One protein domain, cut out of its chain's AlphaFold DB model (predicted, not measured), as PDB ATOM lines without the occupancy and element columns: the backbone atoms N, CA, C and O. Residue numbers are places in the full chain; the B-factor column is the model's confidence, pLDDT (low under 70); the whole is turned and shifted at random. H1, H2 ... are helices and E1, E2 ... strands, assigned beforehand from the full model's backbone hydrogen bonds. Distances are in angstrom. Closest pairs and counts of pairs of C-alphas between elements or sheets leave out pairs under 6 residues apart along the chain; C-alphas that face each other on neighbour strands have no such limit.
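This is residues 78 to 158 and 195 to 202 of the 213 residues of an uncharacterized protein of Lysinibacillus sp. BF-4 (UniProt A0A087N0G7). One long helix, H1, sticks out with its residues 78 to 96 as an arm from a small body of loops, which also holds two short helices, H2 and H3, and one short strand, E1. In that body E1 is tied antiparallel to two short stretches, residues 135 to 136 and residues 199 to 200, and the arm lengthens the whole, which spans 53 A along its longest axis where the body without the arm spans 34 A. The printed part has 89 residues, with three named helices and one named strand in the order H1, H2, E1, H3, and its class is mostly helix. The whole is loose, with a radius of gyration of the C-alphas of 16.3 A, and spans 53 by 26 by 21 A.

H1, residues 78 to 104, runs 38.5 A from C-alpha 78 at (-24.916, -8.614, 24.042) to C-alpha 104 at (-15.885, -8.901, -13.354). H2 holds residues 120 to 128 and is 12.3 A long. E1, residues 143 to 146, measures 10.5 A. H3, residues 148 to 158, measures 15.5 A and ends at C-alpha 158 at (-28.912, 1.458, 0.251).

H1 touches no helix, and it is apart from H2, E1 and H3. H2 and H3 are apart. H2 and E1 are only just apart, their closest C-alphas 8.3 A from each other. E1 and H3 meet only through their tight link of 1 residue. E1 pairs with no named strand, but its residues 143 to 144 pair antiparallel with residues 135 to 136, and its residues 145 to 146 with residues 199 to 200. Each O i to N i+4 pair is within hydrogen-bond range in H1 and H2; in H3, 6 of 7 are.

The two C-alphas farthest apart, those of Thr 78 and Cys 140, are 53.9 A apart. Without residues 78 to 96, which stand free, the body spans 34 by 24 by 21 A. The links H1 to H2 and H2 to E1 are long. Residues 159 to 194 are not printed, and C-alphas 158 and 195 are 15.0 A apart across this cut. Confidence is under 70 at residues 103 to 107, 130 to 133 and 195 to 196.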
ATOM      1  N   THR A  78     -25.301  -9.664  24.996       75.25
ATOM      2  CA  THR A  78     -24.916  -8.614  24.042       75.25
ATOM      3  C   THR A  78     -23.690  -9.015  23.209       75.25
ATOM      4  O   THR A  78     -23.636  -8.728  22.016       75.25
ATOM      5  N   TYR A  79     -22.741  -9.762  23.782       74.38
ATOM      6  CA  TYR A  79     -21.549 -10.232  23.070       74.38
ATOM      7  C   TYR A  79     -21.862 -11.239  21.959       74.38
ATOM      8  O   TYR A  79     -21.312 -11.143  20.860       74.38
ATOM      9  N   VAL A  80     -22.771 -12.181  22.219       78.44
ATOM     10  CA  VAL A  80     -23.179 -13.199  21.241       78.44
ATOM     11  C   VAL A  80     -23.909 -12.531  20.077       78.44
ATOM     12  O   VAL A  80     -23.630 -12.846  18.921       78.44
ATOM     13  N   LEU A  81     -24.760 -11.544  20.368       81.44
ATOM     14  CA  LEU A  81     -25.458 -10.750  19.354       81.44
ATOM     15  C   LEU A  81     -24.495  -9.944  18.472       81.44
ATOM     16  O   LEU A  81     -24.671  -9.916  17.255       81.44
ATOM     17  N   ILE A  82     -23.455  -9.330  19.051       82.81
ATOM     18  CA  ILE A  82     -22.428  -8.596  18.288       82.81
ATOM     19  C   ILE A  82     -21.676  -9.543  17.348       82.81
ATOM     20  O   ILE A  82     -21.532  -9.244  16.162       82.81
ATOM     21  N   ILE A  83     -21.209 -10.688  17.858       83.88
ATOM     22  CA  ILE A  83     -20.465 -11.674  17.059       83.88
ATOM     23  C   ILE A  83     -21.343 -12.214  15.927       83.88
ATOM     24  O   ILE A  83     -20.897 -12.266  14.779       83.88
ATOM     25  N   LEU A  84     -22.596 -12.563  16.226       85.75
ATOM     26  CA  LEU A  84     -23.556 -13.053  15.240       85.75
ATOM     27  C   LEU A  84     -23.824 -12.002  14.154       85.75
ATOM     28  O   LEU A  84     -23.756 -12.313  12.964       85.75
ATOM     29  N   TYR A  85     -24.062 -10.750  14.551       87.31
ATOM     30  CA  TYR A  85     -24.277  -9.640  13.626       87.31
ATOM     31  C   TYR A  85     -23.073  -9.438  12.697       87.31
ATOM     32  O   TYR A  85     -23.233  -9.418  11.474       87.31
ATOM     33  N   PHE A  86     -21.858  -9.346  13.246       86.38
ATOM     34  CA  PHE A  86     -20.657  -9.200  12.423       86.38
ATOM     35  C   PHE A  86     -20.421 -10.418  11.530       86.38
ATOM     36  O   PHE A  86     -20.025 -10.242  10.379       86.38
ATOM     37  N   GLY A  87     -20.713 -11.631  12.004       86.69
ATOM     38  CA  GLY A  87     -20.673 -12.845  11.192       86.69
ATOM     39  C   GLY A  87     -21.578 -12.749   9.961       86.69
ATOM     40  O   GLY A  87     -21.126 -13.005   8.844       86.69
ATOM     41  N   ILE A  88     -22.819 -12.287  10.139       87.25
ATOM     42  CA  ILE A  88     -23.776 -12.073   9.042       87.25
ATOM     43  C   ILE A  88     -23.284 -10.978   8.089       87.25
ATOM     44  O   ILE A  88     -23.253 -11.185   6.875       87.25
ATOM     45  N   VAL A  89     -22.848  -9.826   8.611       87.06
ATOM     46  CA  VAL A  89     -22.334  -8.719   7.787       87.06
ATOM     47  C   VAL A  89     -21.119  -9.159   6.968       87.06
ATOM     48  O   VAL A  89     -21.026  -8.852   5.778       87.06
ATOM     49  N   LEU A  90     -20.197  -9.913   7.571       87.69
ATOM     50  CA  LEU A  90     -19.029 -10.459   6.884       87.69
ATOM     51  C   LEU A  90     -19.420 -11.501   5.833       87.69
ATOM     52  O   LEU A  90     -18.853 -11.475   4.741       87.69
ATOM     53  N   ALA A  91     -20.398 -12.365   6.111       86.88
ATOM     54  CA  ALA A  91     -20.908 -13.334   5.144       86.88
ATOM     55  C   ALA A  91     -21.544 -12.642   3.928       86.88
ATOM     56  O   ALA A  91     -21.221 -12.980   2.787       86.88
ATOM     57  N   ILE A  92     -22.370 -11.614   4.152       85.88
ATOM     58  CA  ILE A  92     -22.955 -10.788   3.086       85.88
ATOM     59  C   ILE A  92     -21.849 -10.105   2.283       85.88
ATOM     60  O   ILE A  92     -21.846 -10.160   1.052       85.88
ATOM     61  N   ARG A  93     -20.876  -9.489   2.959       84.19
ATOM     62  CA  ARG A  93     -19.740  -8.831   2.307       84.19
ATOM     63  C   ARG A  93     -18.934  -9.810   1.458       84.19
ATOM     64  O   ARG A  93     -18.578  -9.492   0.326       84.19
ATOM     65  N   TYR A  94     -18.652 -10.997   1.984       85.56
ATOM     66  CA  TYR A  94     -17.948 -12.048   1.262       85.56
ATOM     67  C   TYR A  94     -18.740 -12.502   0.031       85.56
ATOM     68  O   TYR A  94     -18.176 -12.602  -1.058       85.56
ATOM     69  N   ALA A  95     -20.054 -12.697   0.173       85.88
ATOM     70  CA  ALA A  95     -20.938 -13.031  -0.939       85.88
ATOM     71  C   ALA A  95     -20.939 -11.937  -2.017       85.88
ATOM     72  O   ALA A  95     -20.811 -12.254  -3.198       85.88
ATOM     73  N   GLN A  96     -21.001 -10.659  -1.625       81.06
ATOM     74  CA  GLN A  96     -20.886  -9.527  -2.547       81.06
ATOM     75  C   GLN A  96     -19.555  -9.559  -3.300       81.06
ATOM     76  O   GLN A  96     -19.564  -9.556  -4.528       81.06
ATOM     77  N   ILE A  97     -18.422  -9.632  -2.591       79.69
ATOM     78  CA  ILE A  97     -17.085  -9.670  -3.205       79.69
ATOM     79  C   ILE A  97     -16.991 -10.832  -4.193       79.69
ATOM     80  O   ILE A  97     -16.648 -10.624  -5.354       79.69
ATOM     81  N   ARG A  98     -17.376 -12.041  -3.776       82.81
ATOM     82  CA  ARG A  98     -17.296 -13.240  -4.616       82.81
ATOM     83  C   ARG A  98     -18.217 -13.159  -5.833       82.81
ATOM     84  O   ARG A  98     -17.853 -13.612  -6.917       82.81
ATOM     85  N   PHE A  99     -19.404 -12.577  -5.681       79.31
ATOM     86  CA  PHE A  99     -20.319 -12.328  -6.792       79.31
ATOM     87  C   PHE A  99     -19.748 -11.300  -7.778       79.31
ATOM     88  O   PHE A  99     -19.842 -11.496  -8.990       79.31
ATOM     89  N   TYR A 100     -19.117 -10.237  -7.273       73.12
ATOM     90  CA  TYR A 100     -18.456  -9.230  -8.100       73.12
ATOM     91  C   TYR A 100     -17.249  -9.797  -8.844       73.12
ATOM     92  O   TYR A 100     -17.147  -9.597 -10.053       73.12
ATOM     93  N   GLU A 101     -16.380 -10.549  -8.170       73.06
ATOM     94  CA  GLU A 101     -15.223 -11.204  -8.788       73.06
ATOM     95  C   GLU A 101     -15.651 -12.166  -9.900       73.06
ATOM     96  O   GLU A 101     -15.112 -12.105 -11.003       73.06
ATOM     97  N   ARG A 102     -16.692 -12.981  -9.665       72.38
ATOM     98  CA  ARG A 102     -17.248 -13.879 -10.692       72.38
ATOM     99  C   ARG A 102     -17.786 -13.130 -11.908       72.38
ATOM    100  O   ARG A 102     -17.648 -13.615 -13.024       72.38
ATOM    101  N   LYS A 103     -18.408 -11.963 -11.710       66.25
ATOM    102  CA  LYS A 103     -18.966 -11.171 -12.815       66.25
ATOM    103  C   LYS A 103     -17.944 -10.270 -13.511       66.25
ATOM    104  O   LYS A 103     -18.229  -9.814 -14.615       66.25
ATOM    105  N   ARG A 104     -16.808  -9.950 -12.882       60.19
ATOM    106  CA  ARG A 104     -15.885  -8.901 -13.354       60.19
ATOM    107  C   ARG A 104     -14.411  -9.191 -13.068       60.19
ATOM    108  O   ARG A 104     -13.671  -8.276 -12.715       60.19
ATOM    109  N   ALA A 105     -13.955 -10.417 -13.305       45.34
ATOM    110  CA  ALA A 105     -12.539 -10.786 -13.195       45.34
ATOM    111  C   ALA A 105     -11.566  -9.887 -14.007       45.34
ATOM    112  O   ALA A 105     -10.361  -9.958 -13.798       45.34
ATOM    113  N   THR A 106     -12.054  -9.009 -14.896       49.88
ATOM    114  CA  THR A 106     -11.219  -8.183 -15.788       49.88
ATOM    115  C   THR A 106     -11.675  -6.732 -16.002       49.88
ATOM    116  O   THR A 106     -11.034  -6.009 -16.762       49.88
ATOM    117  N   ALA A 107     -12.737  -6.240 -15.352       58.69
ATOM    118  CA  ALA A 107     -13.258  -4.901 -15.663       58.69
ATOM    119  C   ALA A 107     -12.499  -3.792 -14.910       58.69
ATOM    120  O   ALA A 107     -12.945  -3.275 -13.881       58.69
ATOM    121  N   VAL A 108     -11.330  -3.424 -15.427       70.62
ATOM    122  CA  VAL A 108     -10.652  -2.181 -15.057       70.62
ATOM    123  C   VAL A 108     -11.527  -1.013 -15.519       70.62
ATOM    124  O   VAL A 108     -11.911  -0.944 -16.681       70.62
ATOM    125  N   VAL A 109     -11.883  -0.105 -14.605       77.12
ATOM    126  CA  VAL A 109     -12.697   1.070 -14.954       77.12
ATOM    127  C   VAL A 109     -11.815   2.042 -15.726       77.12
ATOM    128  O   VAL A 109     -10.922   2.661 -15.144       77.12
ATOM    129  N   THR A 110     -12.054   2.155 -17.026       84.38
ATOM    130  CA  THR A 110     -11.310   3.038 -17.924       84.38
ATOM    131  C   THR A 110     -12.182   4.180 -18.422       84.38
ATOM    132  O   THR A 110     -13.394   4.034 -18.571       84.38
ATOM    133  N   CYS A 111     -11.563   5.322 -18.706       84.06
ATOM    134  CA  CYS A 111     -12.219   6.412 -19.412       84.06
ATOM    135  C   CYS A 111     -12.659   5.930 -20.810       84.06
ATOM    136  O   CYS A 111     -11.831   5.344 -21.513       84.06
ATOM    137  N   PRO A 112     -13.911   6.179 -21.236       82.38
ATOM    138  CA  PRO A 112     -14.404   5.726 -22.539       82.38
ATOM    139  C   PRO A 112     -13.682   6.393 -23.720       82.38
ATOM    140  O   PRO A 112     -13.470   5.746 -24.738       82.38
ATOM    141  N   HIS A 113     -13.226   7.641 -23.563       84.75
ATOM    142  CA  HIS A 113     -12.567   8.388 -24.640       84.75
ATOM    143  C   HIS A 113     -11.099   7.996 -24.850       84.75
ATOM    144  O   HIS A 113     -10.676   7.706 -25.965       84.75
ATOM    145  N   CYS A 114     -10.296   8.017 -23.782       84.25
ATOM    146  CA  CYS A 114      -8.842   7.840 -23.879       84.25
ATOM    147  C   CYS A 114      -8.338   6.493 -23.350       84.25
ATOM    148  O   CYS A 114      -7.150   6.202 -23.455       84.25
ATOM    149  N   GLY A 115      -9.205   5.675 -22.744       83.75
ATOM    150  CA  GLY A 115      -8.805   4.408 -22.128       83.75
ATOM    151  C   GLY A 115      -8.007   4.560 -20.828       83.75
ATOM    152  O   GLY A 115      -7.544   3.558 -20.288       83.75
ATOM    153  N   HIS A 116      -7.852   5.781 -20.295       86.56
ATOM    154  CA  HIS A 116      -7.138   6.015 -19.039       86.56
ATOM    155  C   HIS A 116      -7.766   5.216 -17.893       86.56
ATOM    156  O   HIS A 116      -8.969   5.312 -17.644       86.56
ATOM    157  N   VAL A 117      -6.951   4.435 -17.189       85.94
ATOM    158  CA  VAL A 117      -7.386   3.597 -16.071       85.94
ATOM    159  C   VAL A 117      -7.599   4.458 -14.832       85.94
ATOM    160  O   VAL A 117      -6.650   5.033 -14.308       85.94
ATOM    161  N   LEU A 118      -8.828   4.489 -14.310       82.25
ATOM    162  CA  LEU A 118      -9.124   5.251 -13.102       82.25
ATOM    163  C   LEU A 118      -8.501   4.590 -11.871       82.25
ATOM    164  O   LEU A 118      -8.734   3.417 -11.543       82.25
ATOM    165  N   THR A 119      -7.781   5.397 -11.103       83.88
ATOM    166  CA  THR A 119      -7.235   4.994  -9.813       83.88
ATOM    167  C   THR A 119      -8.350   4.715  -8.799       83.88
ATOM    168  O   THR A 119      -9.498   5.158  -8.912       83.88
ATOM    169  N   LYS A 120      -8.024   3.980  -7.727       79.31
ATOM    170  CA  LYS A 120      -8.975   3.713  -6.630       79.31
ATOM    171  C   LYS A 120      -9.510   5.008  -5.997       79.31
ATOM    172  O   LYS A 120     -10.685   5.075  -5.653       79.31
ATOM    173  N   ARG A 121      -8.659   6.035  -5.875       79.69
ATOM    174  CA  ARG A 121      -9.038   7.345  -5.322       79.69
ATOM    175  C   ARG A 121     -10.026   8.075  -6.230       79.69
ATOM    176  O   ARG A 121     -10.995   8.636  -5.729       79.69
ATOM    177  N   GLU A 122      -9.822   8.040  -7.543       81.50
ATOM    178  CA  GLU A 122     -10.739   8.664  -8.505       81.50
ATOM    179  C   GLU A 122     -12.089   7.957  -8.539       81.50
ATOM    180  O   GLU A 122     -13.114   8.630  -8.494       81.50
ATOM    181  N   ARG A 123     -12.107   6.618  -8.506       79.56
ATOM    182  CA  ARG A 123     -13.353   5.840  -8.393       79.56
ATOM    183  C   ARG A 123     -14.132   6.174  -7.126       79.56
ATOM    184  O   ARG A 123     -15.338   6.368  -7.186       79.56
ATOM    185  N   MET A 124     -13.447   6.298  -5.991       76.38
ATOM    186  CA  MET A 124     -14.078   6.701  -4.733       76.38
ATOM    187  C   MET A 124     -14.626   8.133  -4.807       76.38
ATOM    188  O   MET A 124     -15.766   8.368  -4.424       76.38
ATOM    189  N   LYS A 125     -13.860   9.090  -5.348       80.75
ATOM    190  CA  LYS A 125     -14.336  10.469  -5.558       80.75
ATOM    191  C   LYS A 125     -15.489  10.548  -6.555       80.75
ATOM    192  O   LYS A 125     -16.276  11.486  -6.492       80.75
ATOM    193  N   LEU A 126     -15.537   9.643  -7.522       78.81
ATOM    194  CA  LEU A 126     -16.629   9.534  -8.478       78.81
ATOM    195  C   LEU A 126     -17.859   8.885  -7.840       78.81
ATOM    196  O   LEU A 126     -18.962   9.260  -8.176       78.81
ATOM    197  N   TRP A 127     -17.694   7.957  -6.903       76.06
ATOM    198  CA  TRP A 127     -18.816   7.388  -6.159       76.06
ATOM    199  C   TRP A 127     -19.421   8.394  -5.169       76.06
ATOM    200  O   TRP A 127     -20.629   8.581  -5.147       76.06
ATOM    201  N   LEU A 128     -18.571   9.087  -4.400       74.94
ATOM    202  CA  LEU A 128     -18.990  10.064  -3.383       74.94
ATOM    203  C   LEU A 128     -19.571  11.347  -3.982       74.94
ATOM    204  O   LEU A 128     -20.549  11.884  -3.481       74.94
ATOM    205  N   TYR A 129     -18.935  11.853  -5.039       72.56
ATOM    206  CA  TYR A 129     -19.259  13.141  -5.658       72.56
ATOM    207  C   TYR A 129     -19.632  12.962  -7.130       72.56
ATOM    208  O   TYR A 129     -19.340  13.824  -7.960       72.56
ATOM    209  N   GLY A 130     -20.176  11.797  -7.476       62.41
ATOM    210  CA  GLY A 130     -20.639  11.450  -8.817       62.41
ATOM    211  C   GLY A 130     -21.884  12.227  -9.159       62.41
ATOM    212  O   GLY A 130     -22.988  11.702  -9.108       62.41
ATOM    213  N   THR A 131     -21.708  13.505  -9.447       58.31
ATOM    214  CA  THR A 131     -22.785  14.392  -9.855       58.31
ATOM    215  C   THR A 131     -23.336  13.964 -11.209       58.31
ATOM    216  O   THR A 131     -22.578  13.538 -12.084       58.31
ATOM    217  N   MET A 132     -24.638  14.184 -11.421       57.69
ATOM    218  CA  MET A 132     -25.298  14.011 -12.724       57.69
ATOM    219  C   MET A 132     -24.631  14.816 -13.856       57.69
ATOM    220  O   MET A 132     -24.808  14.501 -15.024       57.69
ATOM    221  N   HIS A 133     -23.809  15.813 -13.520       61.50
ATOM    222  CA  HIS A 133     -23.122  16.699 -14.465       61.50
ATOM    223  C   HIS A 133     -21.870  16.107 -15.146       61.50
ATOM    224  O   HIS A 133     -21.230  16.798 -15.940       61.50
ATOM    225  N   GLY A 134     -21.523  14.846 -14.861       71.88
ATOM    226  CA  GLY A 134     -20.340  14.185 -15.416       71.88
ATOM    227  C   GLY A 134     -19.027  14.693 -14.806       71.88
ATOM    228  O   GLY A 134     -18.951  15.784 -14.237       71.88
ATOM    229  N   LYS A 135     -17.963  13.889 -14.893       82.38
ATOM    230  CA  LYS A 135     -16.611  14.290 -14.469       82.38
ATOM    231  C   LYS A 135     -15.666  14.357 -15.653       82.38
ATOM    232  O   LYS A 135     -15.727  13.516 -16.542       82.38
ATOM    233  N   LYS A 136     -14.775  15.350 -15.641       85.50
ATOM    234  CA  LYS A 136     -13.693  15.462 -16.622       85.50
ATOM    235  C   LYS A 136     -12.606  14.428 -16.336       85.50
ATOM    236  O   LYS A 136     -12.229  14.224 -15.181       85.50
ATOM    237  N   CYS A 137     -12.089  13.808 -17.389       85.06
ATOM    238  CA  CYS A 137     -10.908  12.963 -17.319       85.06
ATOM    239  C   CYS A 137      -9.655  13.794 -17.045       85.06
ATOM    240  O   CYS A 137      -9.451  14.836 -17.651       85.06
ATOM    241  N   THR A 138      -8.791  13.298 -16.164       86.25
ATOM    242  CA  THR A 138      -7.491  13.903 -15.849       86.25
ATOM    243  C   THR A 138      -6.503  13.834 -17.014       86.25
ATOM    244  O   THR A 138      -5.585  14.639 -17.064       86.25
ATOM    245  N   SER A 139      -6.686  12.891 -17.948       86.75
ATOM    246  CA  SER A 139      -5.768  12.680 -19.072       86.75
ATOM    247  C   SER A 139      -6.230  13.313 -20.384       86.75
ATOM    248  O   SER A 139      -5.383  13.736 -21.159       86.75
ATOM    249  N   CYS A 140      -7.534  13.326 -20.675       85.31
ATOM    250  CA  CYS A 140      -8.060  13.816 -21.958       85.31
ATOM    251  C   CYS A 140      -9.093  14.939 -21.820       85.31
ATOM    252  O   CYS A 140      -9.693  15.319 -22.819       85.31
ATOM    253  N   GLU A 141      -9.365  15.400 -20.594       87.06
ATOM    254  CA  GLU A 141     -10.332  16.456 -20.234       87.06
ATOM    255  C   GLU A 141     -11.794  16.239 -20.656       87.06
ATOM    256  O   GLU A 141     -12.687  16.965 -20.211       87.06
ATOM    257  N   ALA A 142     -12.065  15.193 -21.435       84.94
ATOM    258  CA  ALA A 142     -13.394  14.805 -21.861       84.94
ATOM    259  C   ALA A 142     -14.256  14.383 -20.664       84.94
ATOM    260  O   ALA A 142     -13.762  13.817 -19.679       84.94
ATOM    261  N   ARG A 143     -15.553  14.690 -20.736       84.12
ATOM    262  CA  ARG A 143     -16.513  14.361 -19.679       84.12
ATOM    263  C   ARG A 143     -16.994  12.929 -19.839       84.12
ATOM    264  O   ARG A 143     -17.323  12.506 -20.933       84.12
ATOM    265  N   TYR A 144     -17.073  12.210 -18.730       83.75
ATOM    266  CA  TYR A 144     -17.703  10.900 -18.665       83.75
ATOM    267  C   TYR A 144     -18.736  10.865 -17.540       83.75
ATOM    268  O   TYR A 144     -18.626  11.577 -16.533       83.75
ATOM    269  N   TYR A 145     -19.724   9.996 -17.702       82.81
ATOM    270  CA  TYR A 145     -20.875   9.864 -16.820       82.81
ATOM    271  C   TYR A 145     -20.931   8.467 -16.203       82.81
ATOM    272  O   TYR A 145     -20.353   7.509 -16.715       82.81
ATOM    273  N   ILE A 146     -21.614   8.347 -15.064       80.50
ATOM    274  CA  ILE A 146     -21.891   7.050 -14.439       80.50
ATOM    275  C   ILE A 146     -23.101   6.438 -15.146       80.50
ATOM    276  O   ILE A 146     -24.122   7.108 -15.301       80.50
ATOM    277  N   THR A 147     -23.017   5.165 -15.538       77.44
ATOM    278  CA  THR A 147     -24.158   4.492 -16.174       77.44
ATOM    279  C   THR A 147     -25.353   4.424 -15.222       77.44
ATOM    280  O   THR A 147     -25.215   4.141 -14.027       77.44
ATOM    281  N   ARG A 148     -26.571   4.566 -15.758       73.88
ATOM    282  CA  ARG A 148     -27.812   4.421 -14.973       73.88
ATOM    283  C   ARG A 148     -27.914   3.048 -14.290       73.88
ATOM    284  O   ARG A 148     -28.408   2.949 -13.170       73.88
ATOM    285  N   LYS A 149     -27.363   2.000 -14.917       73.19
ATOM    286  CA  LYS A 149     -27.260   0.631 -14.373       73.19
ATOM    287  C   LYS A 149     -26.351   0.549 -13.143       73.19
ATOM    288  O   LYS A 149     -26.686  -0.127 -12.172       73.19
ATOM    289  N   SER A 150     -25.216   1.247 -13.168       72.31
ATOM    290  CA  SER A 150     -24.328   1.385 -12.011       72.31
ATOM    291  C   SER A 150     -25.022   2.135 -10.874       72.31
ATOM    292  O   SER A 150     -24.968   1.699  -9.720       72.31
ATOM    293  N   THR A 151     -25.734   3.217 -11.196       75.00
ATOM    294  CA  THR A 151     -26.493   3.998 -10.213       75.00
ATOM    295  C   THR A 151     -27.611   3.172  -9.578       75.00
ATOM    296  O   THR A 151     -27.718   3.155  -8.360       75.00
ATOM    297  N   GLN A 152     -28.382   2.405 -10.358       75.81
ATOM    298  CA  GLN A 152     -29.427   1.513  -9.833       75.81
ATOM    299  C   GLN A 152     -28.865   0.396  -8.949       75.81
ATOM    300  O   GLN A 152     -29.431   0.090  -7.904       75.81
ATOM    301  N   ARG A 153     -27.729  -0.202  -9.322       71.50
ATOM    302  CA  ARG A 153     -27.069  -1.218  -8.485       71.50
ATOM    303  C   ARG A 153     -26.525  -0.634  -7.189       71.50
ATOM    304  O   ARG A 153     -26.644  -1.267  -6.147       71.50
ATOM    305  N   THR A 154     -25.971   0.574  -7.247       72.81
ATOM    306  CA  THR A 154     -25.579   1.315  -6.042       72.81
ATOM    307  C   THR A 154     -26.814   1.623  -5.200       72.81
ATOM    308  O   THR A 154     -26.803   1.409  -3.992       72.81
ATOM    309  N   ALA A 155     -27.922   2.014  -5.832       74.06
ATOM    310  CA  ALA A 155     -29.168   2.280  -5.134       74.06
ATOM    311  C   ALA A 155     -29.722   1.033  -4.426       74.06
ATOM    312  O   ALA A 155     -30.171   1.120  -3.289       74.06
ATOM    313  N   ALA A 156     -29.588  -0.146  -5.041       75.25
ATOM    314  CA  ALA A 156     -29.958  -1.423  -4.434       75.25
ATOM    315  C   ALA A 156     -29.116  -1.790  -3.194       75.25
ATOM    316  O   ALA A 156     -29.540  -2.626  -2.399       75.25
ATOM    317  N   THR A 157     -27.949  -1.163  -2.982       74.19
ATOM    318  CA  THR A 157     -27.160  -1.354  -1.749       74.19
ATOM    319  C   THR A 157     -27.630  -0.489  -0.576       74.19
ATOM    320  O   THR A 157     -27.399  -0.881   0.567       74.19
ATOM    321  N   TYR A 158     -28.362   0.611  -0.817       79.50
ATOM    322  CA  TYR A 158     -28.912   1.458   0.251       79.50
ATOM    323  C   TYR A 158     -29.842   0.735   1.238       79.50
ATOM    324  O   TYR A 158     -29.640   0.905   2.442       79.50
ATOM    325  N   GLN A 195     -16.770  -0.422  -6.306       66.06
ATOM    326  CA  GLN A 195     -16.196  -1.395  -7.240       66.06
ATOM    327  C   GLN A 195     -17.110  -1.669  -8.444       66.06
ATOM    328  O   GLN A 195     -16.639  -2.163  -9.468       66.06
ATOM    329  N   ALA A 196     -18.396  -1.315  -8.356       64.94
ATOM    330  CA  ALA A 196     -19.392  -1.628  -9.377       64.94
ATOM    331  C   ALA A 196     -19.532  -0.565 -10.485       64.94
ATOM    332  O   ALA A 196     -20.295  -0.783 -11.432       64.94
ATOM    333  N   ILE A 197     -18.786   0.542 -10.409       71.81
ATOM    334  CA  ILE A 197     -18.985   1.703 -11.284       71.81
ATOM    335  C   ILE A 197     -18.647   1.362 -12.736       71.81
ATOM    336  O   ILE A 197     -17.542   0.911 -13.036       71.81
ATOM    337  N   GLU A 198     -19.609   1.573 -13.629       75.12
ATOM    338  CA  GLU A 198     -19.420   1.571 -15.082       75.12
ATOM    339  C   GLU A 198     -19.520   3.014 -15.580       75.12
ATOM    340  O   GLU A 198     -20.386   3.772 -15.131       75.12
ATOM    341  N   LEU A 199     -18.609   3.380 -16.482       76.75
ATOM    342  CA  LEU A 199     -18.554   4.699 -17.101       76.75
ATOM    343  C   LEU A 199     -19.160   4.661 -18.498       76.75
ATOM    344  O   LEU A 199     -19.007   3.672 -19.212       76.75
ATOM    345  N   GLN A 200     -19.803   5.757 -18.878       78.38
ATOM    346  CA  GLN A 200     -20.397   5.976 -20.188       78.38
ATOM    347  C   GLN A 200     -19.998   7.346 -20.730       78.38
ATOM    348  O   GLN A 200     -19.732   8.274 -19.966       78.38
ATOM    349  N   GLU A 201     -19.901   7.439 -22.052       75.56
ATOM    350  CA  GLU A 201     -19.540   8.662 -22.775       75.56
ATOM    351  C   GLU A 201     -20.713   9.646 -22.846       75.56
ATOM    352  O   GLU A 201     -20.554  10.825 -22.541       75.56
ATOM    353  N   ASN A 202     -21.909   9.144 -23.151       73.56
ATOM    354  CA  ASN A 202     -23.115   9.958 -23.275       73.56
ATOM    355  C   ASN A 202     -23.772  10.245 -21.921       73.56
ATOM    356  O   ASN A 202     -23.658   9.460 -20.973       73.56
TER     357      ASN A 202